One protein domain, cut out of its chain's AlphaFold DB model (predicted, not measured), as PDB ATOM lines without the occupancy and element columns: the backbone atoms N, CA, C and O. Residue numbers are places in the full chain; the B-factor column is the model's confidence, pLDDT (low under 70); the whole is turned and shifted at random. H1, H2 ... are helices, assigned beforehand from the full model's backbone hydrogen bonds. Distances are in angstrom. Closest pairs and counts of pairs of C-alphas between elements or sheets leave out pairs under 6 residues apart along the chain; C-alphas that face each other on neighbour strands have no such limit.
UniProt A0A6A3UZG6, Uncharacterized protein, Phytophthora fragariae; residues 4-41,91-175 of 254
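AT A GLANCE: This is residues 4 to 41 and 91 to 175 of the 254 residues of an uncharacterized protein of Phytophthora fragariae (UniProt A0A6A3UZG6). What shape do these atoms make? A compact cluster of crossed helices is gathered about H4 in the middle: H6 lies crosswise over H4, while H1, with its residues 12 to 16, and H2 pack on H4 from other directions. The short helices H3 and H5 lie farther along, joined to H4 by the long loops 100 to 114 and 127 to 141, and residues 29 to 34 and 162 to 167 stick out. What is it made of? The printed part has 123 residues with six named helices, H1 to H6 in that order, and no named strand: the class is all helix. It is compact, with a radius of gyration of the C-alphas of 14.0 A and spans of 38 by 32 by 32 A.

HOW THE PARTS SIT: What do the first helices meet? H1, residues 4 to 18, touches the hub H4, residues 115 to 126, with residues 12 to 16 alone, at a steep tilt of 49 degrees, the same way; the closest C-alphas are those of Glu 16 and Ala 117, 5.0 A apart. H2, residues 20 to 28, touches H4 about perpendicular at 86 degrees, the closest C-alphas being those of Tyr 20 and Ile 121, 5.2 A apart. Where does the next helix stand? H3, residues 93 to 99, touches no helix and is apart from H1 and H4. It is close to H2 but not clearly touching it, the closest C-alphas being those of Leu 24 and Met 93, 7.7 A apart. What else meets H4? H5, residues 142 to 149, only just touches it, with 3 pairs of C-alphas within 8 A, the closest those of Leu 122 and Arg 148, 6.8 A apart. H6, residues 151 to 165, touches H4 at 72 degrees, only just about perpendicular, the closest C-alphas being those of Ala 119 and Glu 157, 4.5 A apart. How do the backbones run? In H1, H2, H3, H4, H5 and H6 every O i to N i+4 pair is within hydrogen-bond range.

IN THESE COORDINATES: Where does H1 begin? C-alpha 4 is at (-4.326, -3.988, 15.136), and H1 is 21.2 A long. Where are H4 and H6? H4, 16.2 A long, begins with C-alpha 115 at (0.870, 7.475, 3.060); H6, 21.0 A long, ends with C-alpha 165 at (-2.094, 26.547, 2.335).

THE WHOLE: How far does it reach? The two C-alphas farthest apart, those of Gly 41 and Asp 166, are 40.6 A apart. Where are the cut and the long links? Residues 42 to 90 are not printed, with 9.8 A between C-alphas 41 and 91; the links H3 to H4 and H4 to H5 are long. Where is confidence low? Residues 31 to 40 are under 70 in pLDDT, and the mean of the printed part is 88.8.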
ATOM      1  N   VAL A   4      -5.552  -4.685  15.556       77.69
ATOM      2  CA  VAL A   4      -4.326  -3.988  15.136       77.69
ATOM      3  C   VAL A   4      -4.578  -3.146  13.885       77.69
ATOM      4  O   VAL A   4      -4.271  -1.952  13.887       77.69
ATOM      5  N   ASP A   5      -5.201  -3.730  12.861       81.31
ATOM      6  CA  ASP A   5      -5.525  -3.036  11.611       81.31
ATOM      7  C   ASP A   5      -6.492  -1.870  11.866       81.31
ATOM      8  O   ASP A   5      -6.286  -0.754  11.385       81.31
ATOM      9  N   ALA A   6      -7.533  -2.102  12.675       82.69
ATOM     10  CA  ALA A   6      -8.513  -1.080  13.037       82.69
ATOM     11  C   ALA A   6      -7.859   0.106  13.759       82.69
ATOM     12  O   ALA A   6      -8.174   1.262  13.466       82.69
ATOM     13  N   ARG A   7      -6.898  -0.165  14.654       86.62
ATOM     14  CA  ARG A   7      -6.126   0.873  15.347       86.62
ATOM     15  C   ARG A   7      -5.299   1.707  14.371       86.62
ATOM     16  O   ARG A   7      -5.287   2.929  14.491       86.62
ATOM     17  N   LEU A   8      -4.625   1.083  13.404       90.31
ATOM     18  CA  LEU A   8      -3.827   1.806  12.405       90.31
ATOM     19  C   LEU A   8      -4.693   2.690  11.504       90.31
ATOM     20  O   LEU A   8      -4.321   3.836  11.232       90.31
ATOM     21  N   VAL A   9      -5.860   2.191  11.090       90.62
ATOM     22  CA  VAL A   9      -6.827   2.972  10.309       90.62
ATOM     23  C   VAL A   9      -7.355   4.153  11.119       90.62
ATOM     24  O   VAL A   9      -7.359   5.278  10.621       90.62
ATOM     25  N   PHE A  10      -7.723   3.935  12.382       90.19
ATOM     26  CA  PHE A  10      -8.190   5.002  13.267       90.19
ATOM     27  C   PHE A  10      -7.119   6.076  13.506       90.19
ATOM     28  O   PHE A  10      -7.387   7.267  13.365       90.19
ATOM     29  N   ILE A  11      -5.880   5.676  13.804       92.50
ATOM     30  CA  ILE A  11      -4.772   6.621  14.001       92.50
ATOM     31  C   ILE A  11      -4.488   7.402  12.716       92.50
ATOM     32  O   ILE A  11      -4.306   8.620  12.774       92.50
ATOM     33  N   SER A  12      -4.480   6.726  11.561       95.62
ATOM     34  CA  SER A  12      -4.293   7.389  10.266       95.62
ATOM     35  C   SER A  12      -5.370   8.447  10.044       95.62
ATOM     36  O   SER A  12      -5.038   9.599   9.779       95.62
ATOM     37  N   LEU A  13      -6.640   8.101  10.277       95.00
ATOM     38  CA  LEU A  13      -7.770   9.025  10.184       95.00
ATOM     39  C   LEU A  13      -7.580  10.267  11.074       95.00
ATOM     40  O   LEU A  13      -7.762  11.398  10.612       95.00
ATOM     41  N   CYS A  14      -7.194  10.082  12.338       94.12
ATOM     42  CA  CYS A  14      -6.978  11.190  13.268       94.12
ATOM     43  C   CYS A  14      -5.835  12.117  12.826       94.12
ATOM     44  O   CYS A  14      -5.990  13.340  12.851       94.12
ATOM     45  N   ILE A  15      -4.707  11.553  12.384       96.44
ATOM     46  CA  ILE A  15      -3.551  12.321  11.894       96.44
ATOM     47  C   ILE A  15      -3.896  13.054  10.594       96.44
ATOM     48  O   ILE A  15      -3.563  14.230  10.427       96.44
ATOM     49  N   GLU A  16      -4.593  12.387   9.679       97.31
ATOM     50  CA  GLU A  16      -5.065  12.980   8.430       97.31
ATOM     51  C   GLU A  16      -6.017  14.150   8.675       97.31
ATOM     52  O   GLU A  16      -5.964  15.138   7.941       97.31
ATOM     53  N   THR A  17      -6.846  14.060   9.716       95.38
ATOM     54  CA  THR A  17      -7.838  15.082  10.056       95.38
ATOM     55  C   THR A  17      -7.214  16.255  10.804       95.38
ATOM     56  O   THR A  17      -7.340  17.403  10.391       95.38
ATOM     57  N   TRP A  18      -6.512  15.995  11.906       94.19
ATOM     58  CA  TRP A  18      -6.058  17.057  12.809       94.19
ATOM     59  C   TRP A  18      -4.607  17.477  12.583       94.19
ATOM     60  O   TRP A  18      -4.220  18.577  12.981       94.19
ATOM     61  N   GLY A  19      -3.814  16.655  11.900       95.25
ATOM     62  CA  GLY A  19      -2.355  16.749  11.924       95.25
ATOM     63  C   GLY A  19      -1.770  15.984  13.102       95.25
ATOM     64  O   GLY A  19      -2.440  15.726  14.103       95.25
ATOM     65  N   TYR A  20      -0.502  15.627  12.972       95.56
ATOM     66  CA  TYR A  20       0.222  14.812  13.929       95.56
ATOM     67  C   TYR A  20       0.376  15.503  15.286       95.56
ATOM     68  O   TYR A  20      -0.050  14.951  16.298       95.56
ATOM     69  N   TYR A  21       0.887  16.736  15.325       94.69
ATOM     70  CA  TYR A  21       1.111  17.440  16.595       94.69
ATOM     71  C   TYR A  21      -0.190  17.772  17.319       94.69
ATOM     72  O   TYR A  21      -0.287  17.574  18.524       94.69
ATOM     73  N   ASN A  22      -1.222  18.207  16.591       93.06
ATOM     74  CA  ASN A  22      -2.535  18.455  17.191       93.06
ATOM     75  C   ASN A  22      -3.153  17.177  17.754       93.06
ATOM     76  O   ASN A  22      -3.825  17.220  18.782       93.06
ATOM     77  N   PHE A  23      -2.972  16.049  17.070       92.06
ATOM     78  CA  PHE A  23      -3.497  14.782  17.542       92.06
ATOM     79  C   PHE A  23      -2.780  14.310  18.809       92.06
ATOM     80  O   PHE A  23      -3.448  13.988  19.787       92.06
ATOM     81  N   LEU A  24      -1.444  14.354  18.838       90.50
ATOM     82  CA  LEU A  24      -0.668  14.033  20.041       90.50
ATOM     83  C   LEU A  24      -1.003  14.957  21.203       90.50
ATOM     84  O   LEU A  24      -1.190  14.492  22.323       90.50
ATOM     85  N   GLN A  25      -1.141  16.252  20.928       89.69
ATOM     86  CA  GLN A  25      -1.539  17.217  21.935       89.69
ATOM     87  C   GLN A  25      -2.897  16.858  22.539       89.69
ATOM     88  O   GLN A  25      -3.026  16.806  23.754       89.69
ATOM     89  N   ARG A  26      -3.897  16.539  21.709       87.00
ATOM     90  CA  ARG A  26      -5.219  16.108  22.189       87.00
ATOM     91  C   ARG A  26      -5.156  14.851  23.046       87.00
ATOM     92  O   ARG A  26      -5.995  14.706  23.916       87.00
ATOM     93  N   LEU A  27      -4.216  13.947  22.792       83.00
ATOM     94  CA  LEU A  27      -4.068  12.717  23.570       83.00
ATOM     95  C   LEU A  27      -3.381  12.957  24.912       83.00
ATOM     96  O   LEU A  27      -3.747  12.325  25.896       83.00
ATOM     97  N   GLU A  28      -2.396  13.851  24.952       82.50
ATOM     98  CA  GLU A  28      -1.614  14.131  26.159       82.50
ATOM     99  C   GLU A  28      -2.219  15.224  27.049       82.50
ATOM    100  O   GLU A  28      -1.937  15.247  28.242       82.50
ATOM    101  N   ASP A  29      -3.030  16.127  26.490       82.19
ATOM    102  CA  ASP A  29      -3.699  17.204  27.236       82.19
ATOM    103  C   ASP A  29      -5.034  16.751  27.855       82.19
ATOM    104  O   ASP A  29      -5.671  17.516  28.582       82.19
ATOM    105  N   ILE A  30      -5.476  15.514  27.595       72.44
ATOM    106  CA  ILE A  30      -6.597  14.913  28.323       72.44
ATOM    107  C   ILE A  30      -6.132  14.637  29.757       72.44
ATOM    108  O   ILE A  30      -5.346  13.731  30.011       72.44
ATOM    109  N   LEU A  31      -6.636  15.444  30.694       54.44
ATOM    110  CA  LEU A  31      -6.390  15.334  32.138       54.44
ATOM    111  C   LEU A  31      -7.280  14.286  32.835       54.44
ATOM    112  O   LEU A  31      -7.207  14.144  34.052       54.44
ATOM    113  N   ASP A  32      -8.153  13.602  32.094       53.53
ATOM    114  CA  ASP A  32      -9.073  12.595  32.630       53.53
ATOM    115  C   ASP A  32      -8.413  11.203  32.586       53.53
ATOM    116  O   ASP A  32      -7.768  10.846  31.598       53.53
ATOM    117  N   GLU A  33      -8.621  10.387  33.624       47.66
ATOM    118  CA  GLU A  33      -8.172   8.982  33.711       47.66
ATOM    119  C   GLU A  33      -8.770   8.104  32.594       47.66
ATOM    120  O   GLU A  33      -8.345   6.975  32.344       47.66
ATOM    121  N   ARG A  34      -9.750   8.647  31.868       50.09
ATOM    122  CA  ARG A  34     -10.354   8.089  30.661       50.09
ATOM    123  C   ARG A  34      -9.453   8.291  29.448       50.09
ATOM    124  O   ARG A  34      -9.820   8.982  28.494       50.09
ATOM    125  N   LEU A  35      -8.299   7.635  29.452       55.56
ATOM    126  CA  LEU A  35      -7.558   7.353  28.226       55.56
ATOM    127  C   LEU A  35      -8.526   6.723  27.211       55.56
ATOM    128  O   LEU A  35      -8.896   5.557  27.315       55.56
ATOM    129  N   LEU A  36      -8.987   7.532  26.249       53.16
ATOM    130  CA  LEU A  36     -10.085   7.184  25.338       53.16
ATOM    131  C   LEU A  36      -9.728   6.034  24.384       53.16
ATOM    132  O   LEU A  36     -10.594   5.499  23.694       53.16
ATOM    133  N   MET A  37      -8.443   5.687  24.309       61.06
ATOM    134  CA  MET A  37      -7.916   4.669  23.425       61.06
ATOM    135  C   MET A  37      -6.944   3.777  24.187       61.06
ATOM    136  O   MET A  37      -5.902   4.226  24.662       61.06
ATOM    137  N   TRP A  38      -7.269   2.489  24.238       65.81
ATOM    138  CA  TRP A  38      -6.311   1.468  24.630       65.81
ATOM    139  C   TRP A  38      -5.216   1.369  23.563       65.81
ATOM    140  O   TRP A  38      -5.478   1.075  22.395       65.81
ATOM    141  N   TRP A  39      -3.969   1.615  23.963       68.69
ATOM    142  CA  TRP A  39      -2.803   1.594  23.074       68.69
ATOM    143  C   TRP A  39      -2.464   0.193  22.550       68.69
ATOM    144  O   TRP A  39      -1.736   0.048  21.564       68.69
ATOM    145  N   GLY A  40      -3.018  -0.841  23.183       67.62
ATOM    146  CA  GLY A  40      -2.582  -2.222  23.049       67.62
ATOM    147  C   GLY A  40      -1.466  -2.568  24.035       67.62
ATOM    148  O   GLY A  40      -0.791  -1.701  24.594       67.62
ATOM    149  N   GLY A  41      -1.268  -3.868  24.237       73.00
ATOM    150  CA  GLY A  41      -0.164  -4.401  25.026       73.00
ATOM    151  C   GLY A  41       1.106  -4.592  24.201       73.00
ATOM    152  O   GLY A  41       1.053  -4.801  22.987       73.00
ATOM    153  N   THR A  91       2.934   3.349  27.005       75.56
ATOM    154  CA  THR A  91       2.635   4.569  27.768       75.56
ATOM    155  C   THR A  91       2.498   5.798  26.872       75.56
ATOM    156  O   THR A  91       1.926   6.802  27.287       75.56
ATOM    157  N   ARG A  92       3.019   5.735  25.639       81.19
ATOM    158  CA  ARG A  92       2.976   6.822  24.655       81.19
ATOM    159  C   ARG A  92       2.660   6.281  23.269       81.19
ATOM    160  O   ARG A  92       3.206   5.256  22.854       81.19
ATOM    161  N   MET A  93       1.865   7.035  22.507       85.69
ATOM    162  CA  MET A  93       1.574   6.727  21.102       85.69
ATOM    163  C   MET A  93       2.854   6.566  20.278       85.69
ATOM    164  O   MET A  93       2.928   5.682  19.434       85.69
ATOM    165  N   ILE A  94       3.862   7.405  20.520       89.00
ATOM    166  CA  ILE A  94       5.098   7.400  19.729       89.00
ATOM    167  C   ILE A  94       5.841   6.077  19.866       89.00
ATOM    168  O   ILE A  94       6.257   5.505  18.862       89.00
ATOM    169  N   ASP A  95       5.944   5.556  21.088       87.31
ATOM    170  CA  ASP A  95       6.598   4.271  21.338       87.31
ATOM    171  C   ASP A  95       5.831   3.138  20.658       87.31
ATOM    172  O   ASP A  95       6.429   2.279  20.016       87.31
ATOM    173  N   MET A  96       4.498   3.177  20.725       88.44
ATOM    174  CA  MET A  96       3.643   2.217  20.032       88.44
ATOM    175  C   MET A  96       3.852   2.257  18.519       88.44
ATOM    176  O   MET A  96       4.087   1.215  17.910       88.44
ATOM    177  N   LEU A  97       3.847   3.443  17.914       90.69
ATOM    178  CA  LEU A  97       4.031   3.609  16.475       90.69
ATOM    179  C   LEU A  97       5.422   3.174  15.994       90.69
ATOM    180  O   LEU A  97       5.544   2.581  14.922       90.69
ATOM    181  N   LEU A  98       6.466   3.438  16.780       90.56
ATOM    182  CA  LEU A  98       7.831   3.037  16.444       90.56
ATOM    183  C   LEU A  98       8.045   1.534  16.641       90.56
ATOM    184  O   LEU A  98       8.546   0.866  15.740       90.56
ATOM    185  N   TRP A  99       7.651   0.981  17.790       88.19
ATOM    186  CA  TRP A  99       7.907  -0.426  18.113       88.19
ATOM    187  C   TRP A  99       7.067  -1.400  17.293       88.19
ATOM    188  O   TRP A  99       7.501  -2.527  17.086       88.19
ATOM    189  N   THR A 100       5.892  -0.982  16.818       86.94
ATOM    190  CA  THR A 100       5.054  -1.797  15.922       86.94
ATOM    191  C   THR A 100       5.426  -1.659  14.446       86.94
ATOM    192  O   THR A 100       4.803  -2.305  13.611       86.94
ATOM    193  N   GLY A 101       6.401  -0.807  14.104       90.12
ATOM    194  CA  GLY A 101       6.751  -0.527  12.711       90.12
ATOM    195  C   GLY A 101       5.695   0.295  11.966       90.12
ATOM    196  O   GLY A 101       5.792   0.460  10.755       90.12
ATOM    197  N   ALA A 102       4.708   0.870  12.660       92.38
ATOM    198  CA  ALA A 102       3.616   1.602  12.023       92.38
ATOM    199  C   ALA A 102       4.079   2.852  11.248       92.38
ATOM    200  O   ALA A 102       3.371   3.333  10.364       92.38
ATOM    201  N   MET A 103       5.253   3.392  11.585       93.94
ATOM    202  CA  MET A 103       5.881   4.515  10.877       93.94
ATOM    203  C   MET A 103       6.860   4.094   9.774       93.94
ATOM    204  O   MET A 103       7.428   4.962   9.111       93.94
ATOM    205  N   ASP A 104       7.094   2.796   9.593       93.19
ATOM    206  CA  ASP A 104       7.969   2.295   8.539       93.19
ATOM    207  C   ASP A 104       7.318   2.527   7.168       93.19
ATOM    208  O   ASP A 104       6.242   2.013   6.873       93.19
ATOM    209  N   VAL A 105       7.975   3.325   6.327       94.88
ATOM    210  CA  VAL A 105       7.498   3.692   4.984       94.88
ATOM    211  C   VAL A 105       7.525   2.526   3.993       94.88
ATOM    212  O   VAL A 105       6.801   2.570   2.987       94.88
ATOM    213  N   ASP A 106       8.332   1.503   4.275       92.75
ATOM    214  CA  ASP A 106       8.534   0.333   3.419       92.75
ATOM    215  C   ASP A 106       7.727  -0.885   3.895       92.75
ATOM    216  O   ASP A 106       7.597  -1.875   3.167       92.75
ATOM    217  N   ALA A 107       7.110  -0.800   5.079       90.94
ATOM    218  CA  ALA A 107       6.188  -1.817   5.557       90.94
ATOM    219  C   ALA A 107       4.953  -1.941   4.645       90.94
ATOM    220  O   ALA A 107       4.560  -1.025   3.908       90.94
ATOM    221  N   ARG A 108       4.312  -3.114   4.696       89.06
ATOM    222  CA  ARG A 108       3.081  -3.372   3.936       89.06
ATOM    223  C   ARG A 108       1.991  -2.378   4.348       89.06
ATOM    224  O   ARG A 108       1.862  -2.155   5.550       89.06
ATOM    225  N   PRO A 109       1.199  -1.821   3.412       89.88
ATOM    226  CA  PRO A 109       0.209  -0.783   3.714       89.88
ATOM    227  C   PRO A 109      -0.755  -1.124   4.854       89.88
ATOM    228  O   PRO A 109      -1.153  -0.231   5.590       89.88
ATOM    229  N   GLU A 110      -1.096  -2.400   5.037       87.44
ATOM    230  CA  GLU A 110      -2.017  -2.859   6.083       87.44
ATOM    231  C   GLU A 110      -1.385  -2.832   7.485       87.44
ATOM    232  O   GLU A 110      -2.092  -2.785   8.484       87.44
ATOM    233  N   LYS A 111      -0.049  -2.847   7.565       88.44
ATOM    234  CA  LYS A 111       0.729  -2.897   8.813       88.44
ATOM    235  C   LYS A 111       1.300  -1.546   9.238       88.44
ATOM    236  O   LYS A 111       2.010  -1.467  10.237       88.44
ATOM    237  N   ARG A 112       1.019  -0.483   8.486       93.31
ATOM    238  CA  ARG A 112       1.551   0.856   8.743       93.31
ATOM    239  C   ARG A 112       0.488   1.928   8.608       93.31
ATOM    240  O   ARG A 112      -0.620   1.683   8.143       93.31
ATOM    241  N   LEU A 113       0.849   3.140   9.006       96.25
ATOM    242  CA  LEU A 113       0.039   4.316   8.740       96.25
ATOM    243  C   LEU A 113      -0.083   4.559   7.233       96.25
ATOM    244  O   LEU A 113       0.835   4.263   6.456       96.25
ATOM    245  N   SER A 114      -1.212   5.140   6.831       96.31
ATOM    246  CA  SER A 114      -1.441   5.524   5.439       96.31
ATOM    247  C   SER A 114      -0.352   6.493   4.950       96.31
ATOM    248  O   SER A 114       0.209   7.271   5.725       96.31
ATOM    249  N   ASP A 115      -0.074   6.504   3.643       97.56
ATOM    250  CA  ASP A 115       0.870   7.475   3.060       97.56
ATOM    251  C   ASP A 115       0.454   8.923   3.361       97.56
ATOM    252  O   ASP A 115       1.302   9.781   3.598       97.56
ATOM    253  N   ARG A 116      -0.856   9.182   3.421       97.38
ATOM    254  CA  ARG A 116      -1.417  10.493   3.743       97.38
ATOM    255  C   ARG A 116      -1.149  10.891   5.197       97.38
ATOM    256  O   ARG A 116      -0.759  12.029   5.456       97.38
ATOM    257  N   ALA A 117      -1.305   9.960   6.137       98.00
ATOM    258  CA  ALA A 117      -0.970  10.171   7.541       98.00
ATOM    259  C   ALA A 117       0.542  10.379   7.727       98.00
ATOM    260  O   ALA A 117       0.951  11.329   8.395       98.00
ATOM    261  N   LEU A 118       1.378   9.560   7.081       98.12
ATOM    262  CA  LEU A 118       2.840   9.712   7.081       98.12
ATOM    263  C   LEU A 118       3.278  11.063   6.491       98.12
ATOM    264  O   LEU A 118       4.169  11.714   7.035       98.12
ATOM    265  N   ALA A 119       2.615  11.530   5.434       98.06
ATOM    266  CA  ALA A 119       2.849  12.847   4.852       98.06
ATOM    267  C   ALA A 119       2.432  13.989   5.792       98.06
ATOM    268  O   ALA A 119       3.161  14.968   5.922       98.06
ATOM    269  N   ARG A 120       1.312  13.862   6.519       97.50
ATOM    270  CA  ARG A 120       0.911  14.826   7.565       97.50
ATOM    271  C   ARG A 120       1.883  14.846   8.748       97.50
ATOM    272  O   ARG A 120       2.148  15.922   9.279       97.50
ATOM    273  N   ILE A 121       2.448  13.695   9.123       97.06
ATOM    274  CA  ILE A 121       3.541  13.610  10.105       97.06
ATOM    275  C   ILE A 121       4.767  14.372   9.586       97.06
ATOM    276  O   ILE A 121       5.290  15.238  10.286       97.06
ATOM    277  N   LEU A 122       5.201  14.093   8.352       97.12
ATOM    278  CA  LEU A 122       6.339  14.776   7.732       97.12
ATOM    279  C   LEU A 122       6.125  16.296   7.653       97.12
ATOM    280  O   LEU A 122       7.045  17.055   7.964       97.12
ATOM    281  N   HIS A 123       4.911  16.724   7.307       96.69
ATOM    282  CA  HIS A 123       4.511  18.128   7.263       96.69
ATOM    283  C   HIS A 123       4.712  18.820   8.616       96.69
ATOM    284  O   HIS A 123       5.374  19.854   8.696       96.69
ATOM    285  N   ASP A 124       4.197  18.228   9.697       95.56
ATOM    286  CA  ASP A 124       4.315  18.804  11.037       95.56
ATOM    287  C   ASP A 124       5.779  18.842  11.518       95.56
ATOM    288  O   ASP A 124       6.207  19.867  12.045       95.56
ATOM    289  N   ILE A 125       6.589  17.808  11.248       93.38
ATOM    290  CA  ILE A 125       8.032  17.783  11.594       93.38
ATOM    291  C   ILE A 125       8.835  18.869  10.867       93.38
ATOM    292  O   ILE A 125       9.858  19.349  11.370       93.38
ATOM    293  N   ASN A 126       8.430  19.207   9.644       91.50
ATOM    294  CA  ASN A 126       9.072  20.251   8.849       91.50
ATOM    295  C   ASN A 126       8.511  21.647   9.153       91.50
ATOM    296  O   ASN A 126       9.111  22.647   8.750       91.50
ATOM    297  N   SER A 127       7.389  21.727   9.868       89.19
ATOM    298  CA  SER A 127       6.785  22.988  10.276       89.19
ATOM    299  C   SER A 127       7.608  23.692  11.364       89.19
ATOM    300  O   SER A 127       8.437  23.095  12.047       89.19
ATOM    301  N   LYS A 128       7.353  24.992  11.553       86.38
ATOM    302  CA  LYS A 128       7.928  25.788  12.655       86.38
ATOM    303  C   LYS A 128       7.108  25.699  13.947       86.38
ATOM    304  O   LYS A 128       7.251  26.560  14.808       86.38
ATOM    305  N   ARG A 129       6.178  24.746  14.043       86.38
ATOM    306  CA  ARG A 129       5.290  24.620  15.201       86.38
ATOM    307  C   ARG A 129       6.073  24.104  16.401       86.38
ATOM    308  O   ARG A 129       6.919  23.225  16.253       86.38
ATOM    309  N   ASP A 130       5.741  24.616  17.580       82.06
ATOM    310  CA  ASP A 130       6.318  24.126  18.826       82.06
ATOM    311  C   ASP A 130       5.863  22.684  19.073       82.06
ATOM    312  O   ASP A 130       4.670  22.394  19.189       82.06
ATOM    313  N   ALA A 131       6.831  21.774  19.127       87.06
ATOM    314  CA  ALA A 131       6.621  20.362  19.400       87.06
ATOM    315  C   ALA A 131       7.225  20.001  20.756       87.06
ATOM    316  O   ALA A 131       8.303  20.485  21.115       87.06
ATOM    317  N   ARG A 132       6.571  19.105  21.500       89.94
ATOM    318  CA  ARG A 132       7.187  18.518  22.696       89.94
ATOM    319  C   ARG A 132       8.367  17.644  22.284       89.94
ATOM    320  O   ARG A 132       8.310  16.949  21.272       89.94
ATOM    321  N   ALA A 133       9.427  17.654  23.092       87.94
ATOM    322  CA  ALA A 133      10.692  17.002  22.751       87.94
ATOM    323  C   ALA A 133      10.553  15.499  22.446       87.94
ATOM    324  O   ALA A 133      11.310  14.970  21.639       87.94
ATOM    325  N   HIS A 134       9.585  14.806  23.055       88.38
ATOM    326  CA  HIS A 134       9.365  13.371  22.855       88.38
ATOM    327  C   HIS A 134       8.437  13.020  21.682       88.38
ATOM    328  O   HIS A 134       8.263  11.836  21.399       88.38
ATOM    329  N   TRP A 135       7.838  14.002  20.999       91.88
ATOM    330  CA  TRP A 135       6.969  13.754  19.838       91.88
ATOM    331  C   TRP A 135       7.737  13.397  18.573       91.88
ATOM    332  O   TRP A 135       7.166  12.818  17.656       91.88
ATOM    333  N   VAL A 136       9.020  13.749  18.499       91.31
ATOM    334  CA  VAL A 136       9.868  13.475  17.339       91.31
ATOM    335  C   VAL A 136      11.174  12.865  17.819       91.31
ATOM    336  O   VAL A 136      11.830  13.402  18.706       91.31
ATOM    337  N   GLY A 137      11.556  11.735  17.227       88.44
ATOM    338  CA  GLY A 137      12.850  11.109  17.485       88.44
ATOM    339  C   GLY A 137      13.991  11.735  16.680       88.44
ATOM    340  O   GLY A 137      13.879  12.818  16.104       88.44
ATOM    341  N   ASP A 138      15.114  11.024  16.610       89.56
ATOM    342  CA  ASP A 138      16.283  11.472  15.853       89.56
ATOM    343  C   ASP A 138      15.995  11.513  14.342       89.56
ATOM    344  O   ASP A 138      15.943  10.488  13.667       89.56
ATOM    345  N   ARG A 139      15.876  12.724  13.788       90.50
ATOM    346  CA  ARG A 139      15.615  12.987  12.359       90.50
ATOM    347  C   ARG A 139      16.778  12.625  11.430       90.50
ATOM    348  O   ARG A 139      16.657  12.823  10.216       90.50
ATOM    349  N   THR A 140      17.905  12.186  11.982       91.19
ATOM    350  CA  THR A 140      19.120  11.822  11.245       91.19
ATOM    351  C   THR A 140      19.342  10.317  11.169       91.19
ATOM    352  O   THR A 140      20.265   9.895  10.475       91.19
ATOM    353  N   LYS A 141      18.519   9.497  11.845       91.06
ATOM    354  CA  LYS A 141      18.660   8.031  11.878       91.06
ATOM    355  C   LYS A 141      17.306   7.312  11.917       91.06
ATOM    356  O   LYS A 141      16.271   7.900  12.218       91.06
ATOM    357  N   GLY A 142      17.332   6.010  11.627       91.12
ATOM    358  CA  GLY A 142      16.191   5.105  11.799       91.12
ATOM    359  C   GLY A 142      14.932   5.517  11.029       91.12
ATOM    360  O   GLY A 142      15.008   6.112   9.954       91.12
ATOM    361  N   THR A 143      13.768   5.205  11.602       92.62
ATOM    362  CA  THR A 143      12.445   5.403  10.986       92.62
ATOM    363  C   THR A 143      12.167   6.858  10.611       92.62
ATOM    364  O   THR A 143      11.592   7.129   9.562       92.62
ATOM    365  N   TRP A 144      12.629   7.817  11.417       94.44
ATOM    366  CA  TRP A 144      12.441   9.243  11.138       94.44
ATOM    367  C   TRP A 144      13.271   9.721   9.945       94.44
ATOM    368  O   TRP A 144      12.790  10.531   9.153       94.44
ATOM    369  N   LEU A 145      14.500   9.216   9.786       95.31
ATOM    370  CA  LEU A 145      15.293   9.472   8.583       95.31
ATOM    371  C   LEU A 145      14.649   8.830   7.351       95.31
ATOM    372  O   LEU A 145      14.538   9.490   6.320       95.31
ATOM    373  N   ALA A 146      14.210   7.572   7.462       95.69
ATOM    374  CA  ALA A 146      13.548   6.861   6.369       95.69
ATOM    375  C   ALA A 146      12.291   7.608   5.895       95.69
ATOM    376  O   ALA A 146      12.137   7.859   4.701       95.69
ATOM    377  N   LEU A 147      11.464   8.080   6.835       96.62
ATOM    378  CA  LEU A 147      10.302   8.921   6.544       96.62
ATOM    379  C   LEU A 147      10.687  10.192   5.780       96.62
ATOM    380  O   LEU A 147      10.056  10.531   4.779       96.62
ATOM    381  N   ARG A 148      11.739  10.887   6.229       95.94
ATOM    382  CA  ARG A 148      12.213  12.120   5.587       95.94
ATOM    383  C   ARG A 148      12.776  11.892   4.194       95.94
ATOM    384  O   ARG A 148      12.670  12.801   3.383       95.94
ATOM    385  N   ASN A 149      13.372  10.735   3.929       96.38
ATOM    386  CA  ASN A 149      14.033  10.429   2.659       96.38
ATOM    387  C   ASN A 149      13.135   9.662   1.677       96.38
ATOM    388  O   ASN A 149      13.574   9.340   0.578       96.38
ATOM    389  N   CYS A 150      11.891   9.353   2.048       97.38
ATOM    390  CA  CYS A 150      10.978   8.637   1.171       97.38
ATOM    391  C   CYS A 150      10.359   9.582   0.129       97.38
ATOM    392  O   CYS A 150       9.431  10.332   0.437       97.38
ATOM    393  N   ASP A 151      10.815   9.492  -1.124       97.81
ATOM    394  CA  ASP A 151      10.325  10.306  -2.250       97.81
ATOM    395  C   ASP A 151       8.797  10.276  -2.407       97.81
ATOM    396  O   ASP A 151       8.173  11.280  -2.754       97.81
ATOM    397  N   ARG A 152       8.175   9.113  -2.165       97.56
ATOM    398  CA  ARG A 152       6.717   8.940  -2.249       97.56
ATOM    399  C   ARG A 152       6.002   9.804  -1.212       97.56
ATOM    400  O   ARG A 152       5.076  10.530  -1.563       97.56
ATOM    401  N   ILE A 153       6.470   9.763   0.036       98.12
ATOM    402  CA  ILE A 153       5.885  10.538   1.134       98.12
ATOM    403  C   ILE A 153       6.190  12.029   0.980       98.12
ATOM    404  O   ILE A 153       5.306  12.843   1.219       98.12
ATOM    405  N   GLN A 154       7.383  12.405   0.507       97.94
ATOM    406  CA  GLN A 154       7.708  13.805   0.207       97.94
ATOM    407  C   GLN A 154       6.774  14.410  -0.852       97.94
ATOM    408  O   GLN A 154       6.315  15.539  -0.702       97.94
ATOM    409  N   LYS A 155       6.468  13.665  -1.924       98.06
ATOM    410  CA  LYS A 155       5.539  14.129  -2.969       98.06
ATOM    411  C   LYS A 155       4.126  14.331  -2.426       98.06
ATOM    412  O   LYS A 155       3.495  15.335  -2.754       98.06
ATOM    413  N   GLU A 156       3.644  13.404  -1.598       97.81
ATOM    414  CA  GLU A 156       2.324  13.541  -0.976       97.81
ATOM    415  C   GLU A 156       2.311  14.684   0.052       97.81
ATOM    416  O   GLU A 156       1.356  15.453   0.090       97.81
ATOM    417  N   GLU A 157       3.389  14.881   0.816       97.81
ATOM    418  CA  GLU A 157       3.530  16.010   1.744       97.81
ATOM    419  C   GLU A 157       3.491  17.350   1.012       97.81
ATOM    420  O   GLU A 157       2.718  18.219   1.403       97.81
ATOM    421  N   ALA A 158       4.221  17.496  -0.095       97.50
ATOM    422  CA  ALA A 158       4.215  18.727  -0.881       97.50
ATOM    423  C   ALA A 158       2.814  19.057  -1.427       97.50
ATOM    424  O   ALA A 158       2.387  20.216  -1.429       97.50
ATOM    425  N   LYS A 159       2.069  18.032  -1.862       97.06
ATOM    426  CA  LYS A 159       0.675  18.167  -2.301       97.06
ATOM    427  C   LYS A 159      -0.230  18.598  -1.145       97.06
ATOM    428  O   LYS A 159      -0.942  19.591  -1.276       97.06
ATOM    429  N   ILE A 160      -0.161  17.903  -0.011       96.06
ATOM    430  CA  ILE A 160      -0.950  18.211   1.188       96.06
ATOM    431  C   ILE A 160      -0.626  19.611   1.717       96.06
ATOM    432  O   ILE A 160      -1.536  20.369   2.034       96.06
ATOM    433  N   SER A 161       0.651  19.988   1.771       95.81
ATOM    434  CA  SER A 161       1.091  21.312   2.210       95.81
ATOM    435  C   SER A 161       0.485  22.410   1.341       95.81
ATOM    436  O   SER A 161       0.059  23.440   1.862       95.81
ATOM    437  N   LYS A 162       0.427  22.199   0.021       96.31
ATOM    438  CA  LYS A 162      -0.222  23.138  -0.894       96.31
ATOM    439  C   LYS A 162      -1.730  23.202  -0.653       96.31
ATOM    440  O   LYS A 162      -2.276  24.293  -0.558       96.31
ATOM    441  N   GLU A 163      -2.393  22.056  -0.519       96.06
ATOM    442  CA  GLU A 163      -3.834  21.994  -0.251       96.06
ATOM    443  C   GLU A 163      -4.216  22.666   1.074       96.06
ATOM    444  O   GLU A 163      -5.240  23.340   1.136       96.06
ATOM    445  N   LEU A 164      -3.398  22.519   2.117       93.81
ATOM    446  CA  LEU A 164      -3.601  23.183   3.407       93.81
ATOM    447  C   LEU A 164      -3.381  24.693   3.307       93.81
ATOM    448  O   LEU A 164      -4.150  25.457   3.878       93.81
ATOM    449  N   CYS A 165      -2.357  25.127   2.567       93.06
ATOM    450  CA  CYS A 165      -2.094  26.547   2.335       93.06
ATOM    451  C   CYS A 165      -3.217  27.220   1.530       93.06
ATOM    452  O   CYS A 165      -3.553  28.374   1.788       93.06
ATOM    453  N   ASP A 166      -3.793  26.496   0.571       95.88
ATOM    454  CA  ASP A 166      -4.895  26.964  -0.273       95.88
ATOM    455  C   ASP A 166      -6.280  26.804   0.395       95.88
ATOM    456  O   ASP A 166      -7.283  27.124  -0.243       95.88
ATOM    457  N   ASP A 167      -6.349  26.272   1.625       93.69
ATOM    458  CA  ASP A 167      -7.582  25.906   2.350       93.69
ATOM    459  C   ASP A 167      -8.517  24.966   1.553       93.69
ATOM    460  O   ASP A 167      -9.744  25.044   1.581       93.69
ATOM    461  N   LYS A 168      -7.916  24.064   0.772       96.00
ATOM    462  CA  LYS A 168      -8.596  23.086  -0.102       96.00
ATOM    463  C   LYS A 168      -8.414  21.644   0.349       96.00
ATOM    464  O   LYS A 168      -8.875  20.724  -0.333       96.00
ATOM    465  N   TYR A 169      -7.722  21.430   1.461       94.94
ATOM    466  CA  TYR A 169      -7.484  20.098   1.986       94.94
ATOM    467  C   TYR A 169      -8.802  19.442   2.410       94.94
ATOM    468  O   TYR A 169      -9.518  19.940   3.277       94.94
ATOM    469  N   LYS A 170      -9.126  18.302   1.797       93.44
ATOM    470  CA  LYS A 170     -10.363  17.567   2.090       93.44
ATOM    471  C   LYS A 170     -10.151  16.588   3.229       93.44
ATOM    472  O   LYS A 170      -9.402  15.632   3.055       93.44
ATOM    473  N   PHE A 171     -10.822  16.764   4.359       91.12
ATOM    474  CA  PHE A 171     -10.737  15.782   5.439       91.12
ATOM    475  C   PHE A 171     -11.192  14.388   4.976       91.12
ATOM    476  O   PHE A 171     -12.072  14.291   4.117       91.12
ATOM    477  N   PRO A 172     -10.568  13.312   5.481       91.00
ATOM    478  CA  PRO A 172     -11.050  11.961   5.221       91.00
ATOM    479  C   PRO A 172     -12.488  11.805   5.732       91.00
ATOM    480  O   PRO A 172     -12.816  12.214   6.846       91.00
ATOM    481  N   GLU A 173     -13.345  11.215   4.902       87.50
ATOM    482  CA  GLU A 173     -14.735  10.927   5.248       87.50
ATOM    483  C   GLU A 173     -14.845   9.501   5.787       87.50
ATOM    484  O   GLU A 173     -14.296   8.559   5.211       87.50
ATOM    485  N   VAL A 174     -15.571   9.341   6.890       82.19
ATOM    486  CA  VAL A 174     -15.919   8.027   7.438       82.19
ATOM    487  C   VAL A 174     -17.368   7.742   7.063       82.19
ATOM    488  O   VAL A 174     -18.218   8.608   7.300       82.19
ATOM    489  N   PRO A 175     -17.680   6.564   6.492       82.25
ATOM    490  CA  PRO A 175     -19.060   6.179   6.247       82.25
ATOM    491  C   PRO A 175     -19.891   6.304   7.530       82.25
ATOM    492  O   PRO A 175     -19.407   5.943   8.608       82.25
TER     493      PRO A 175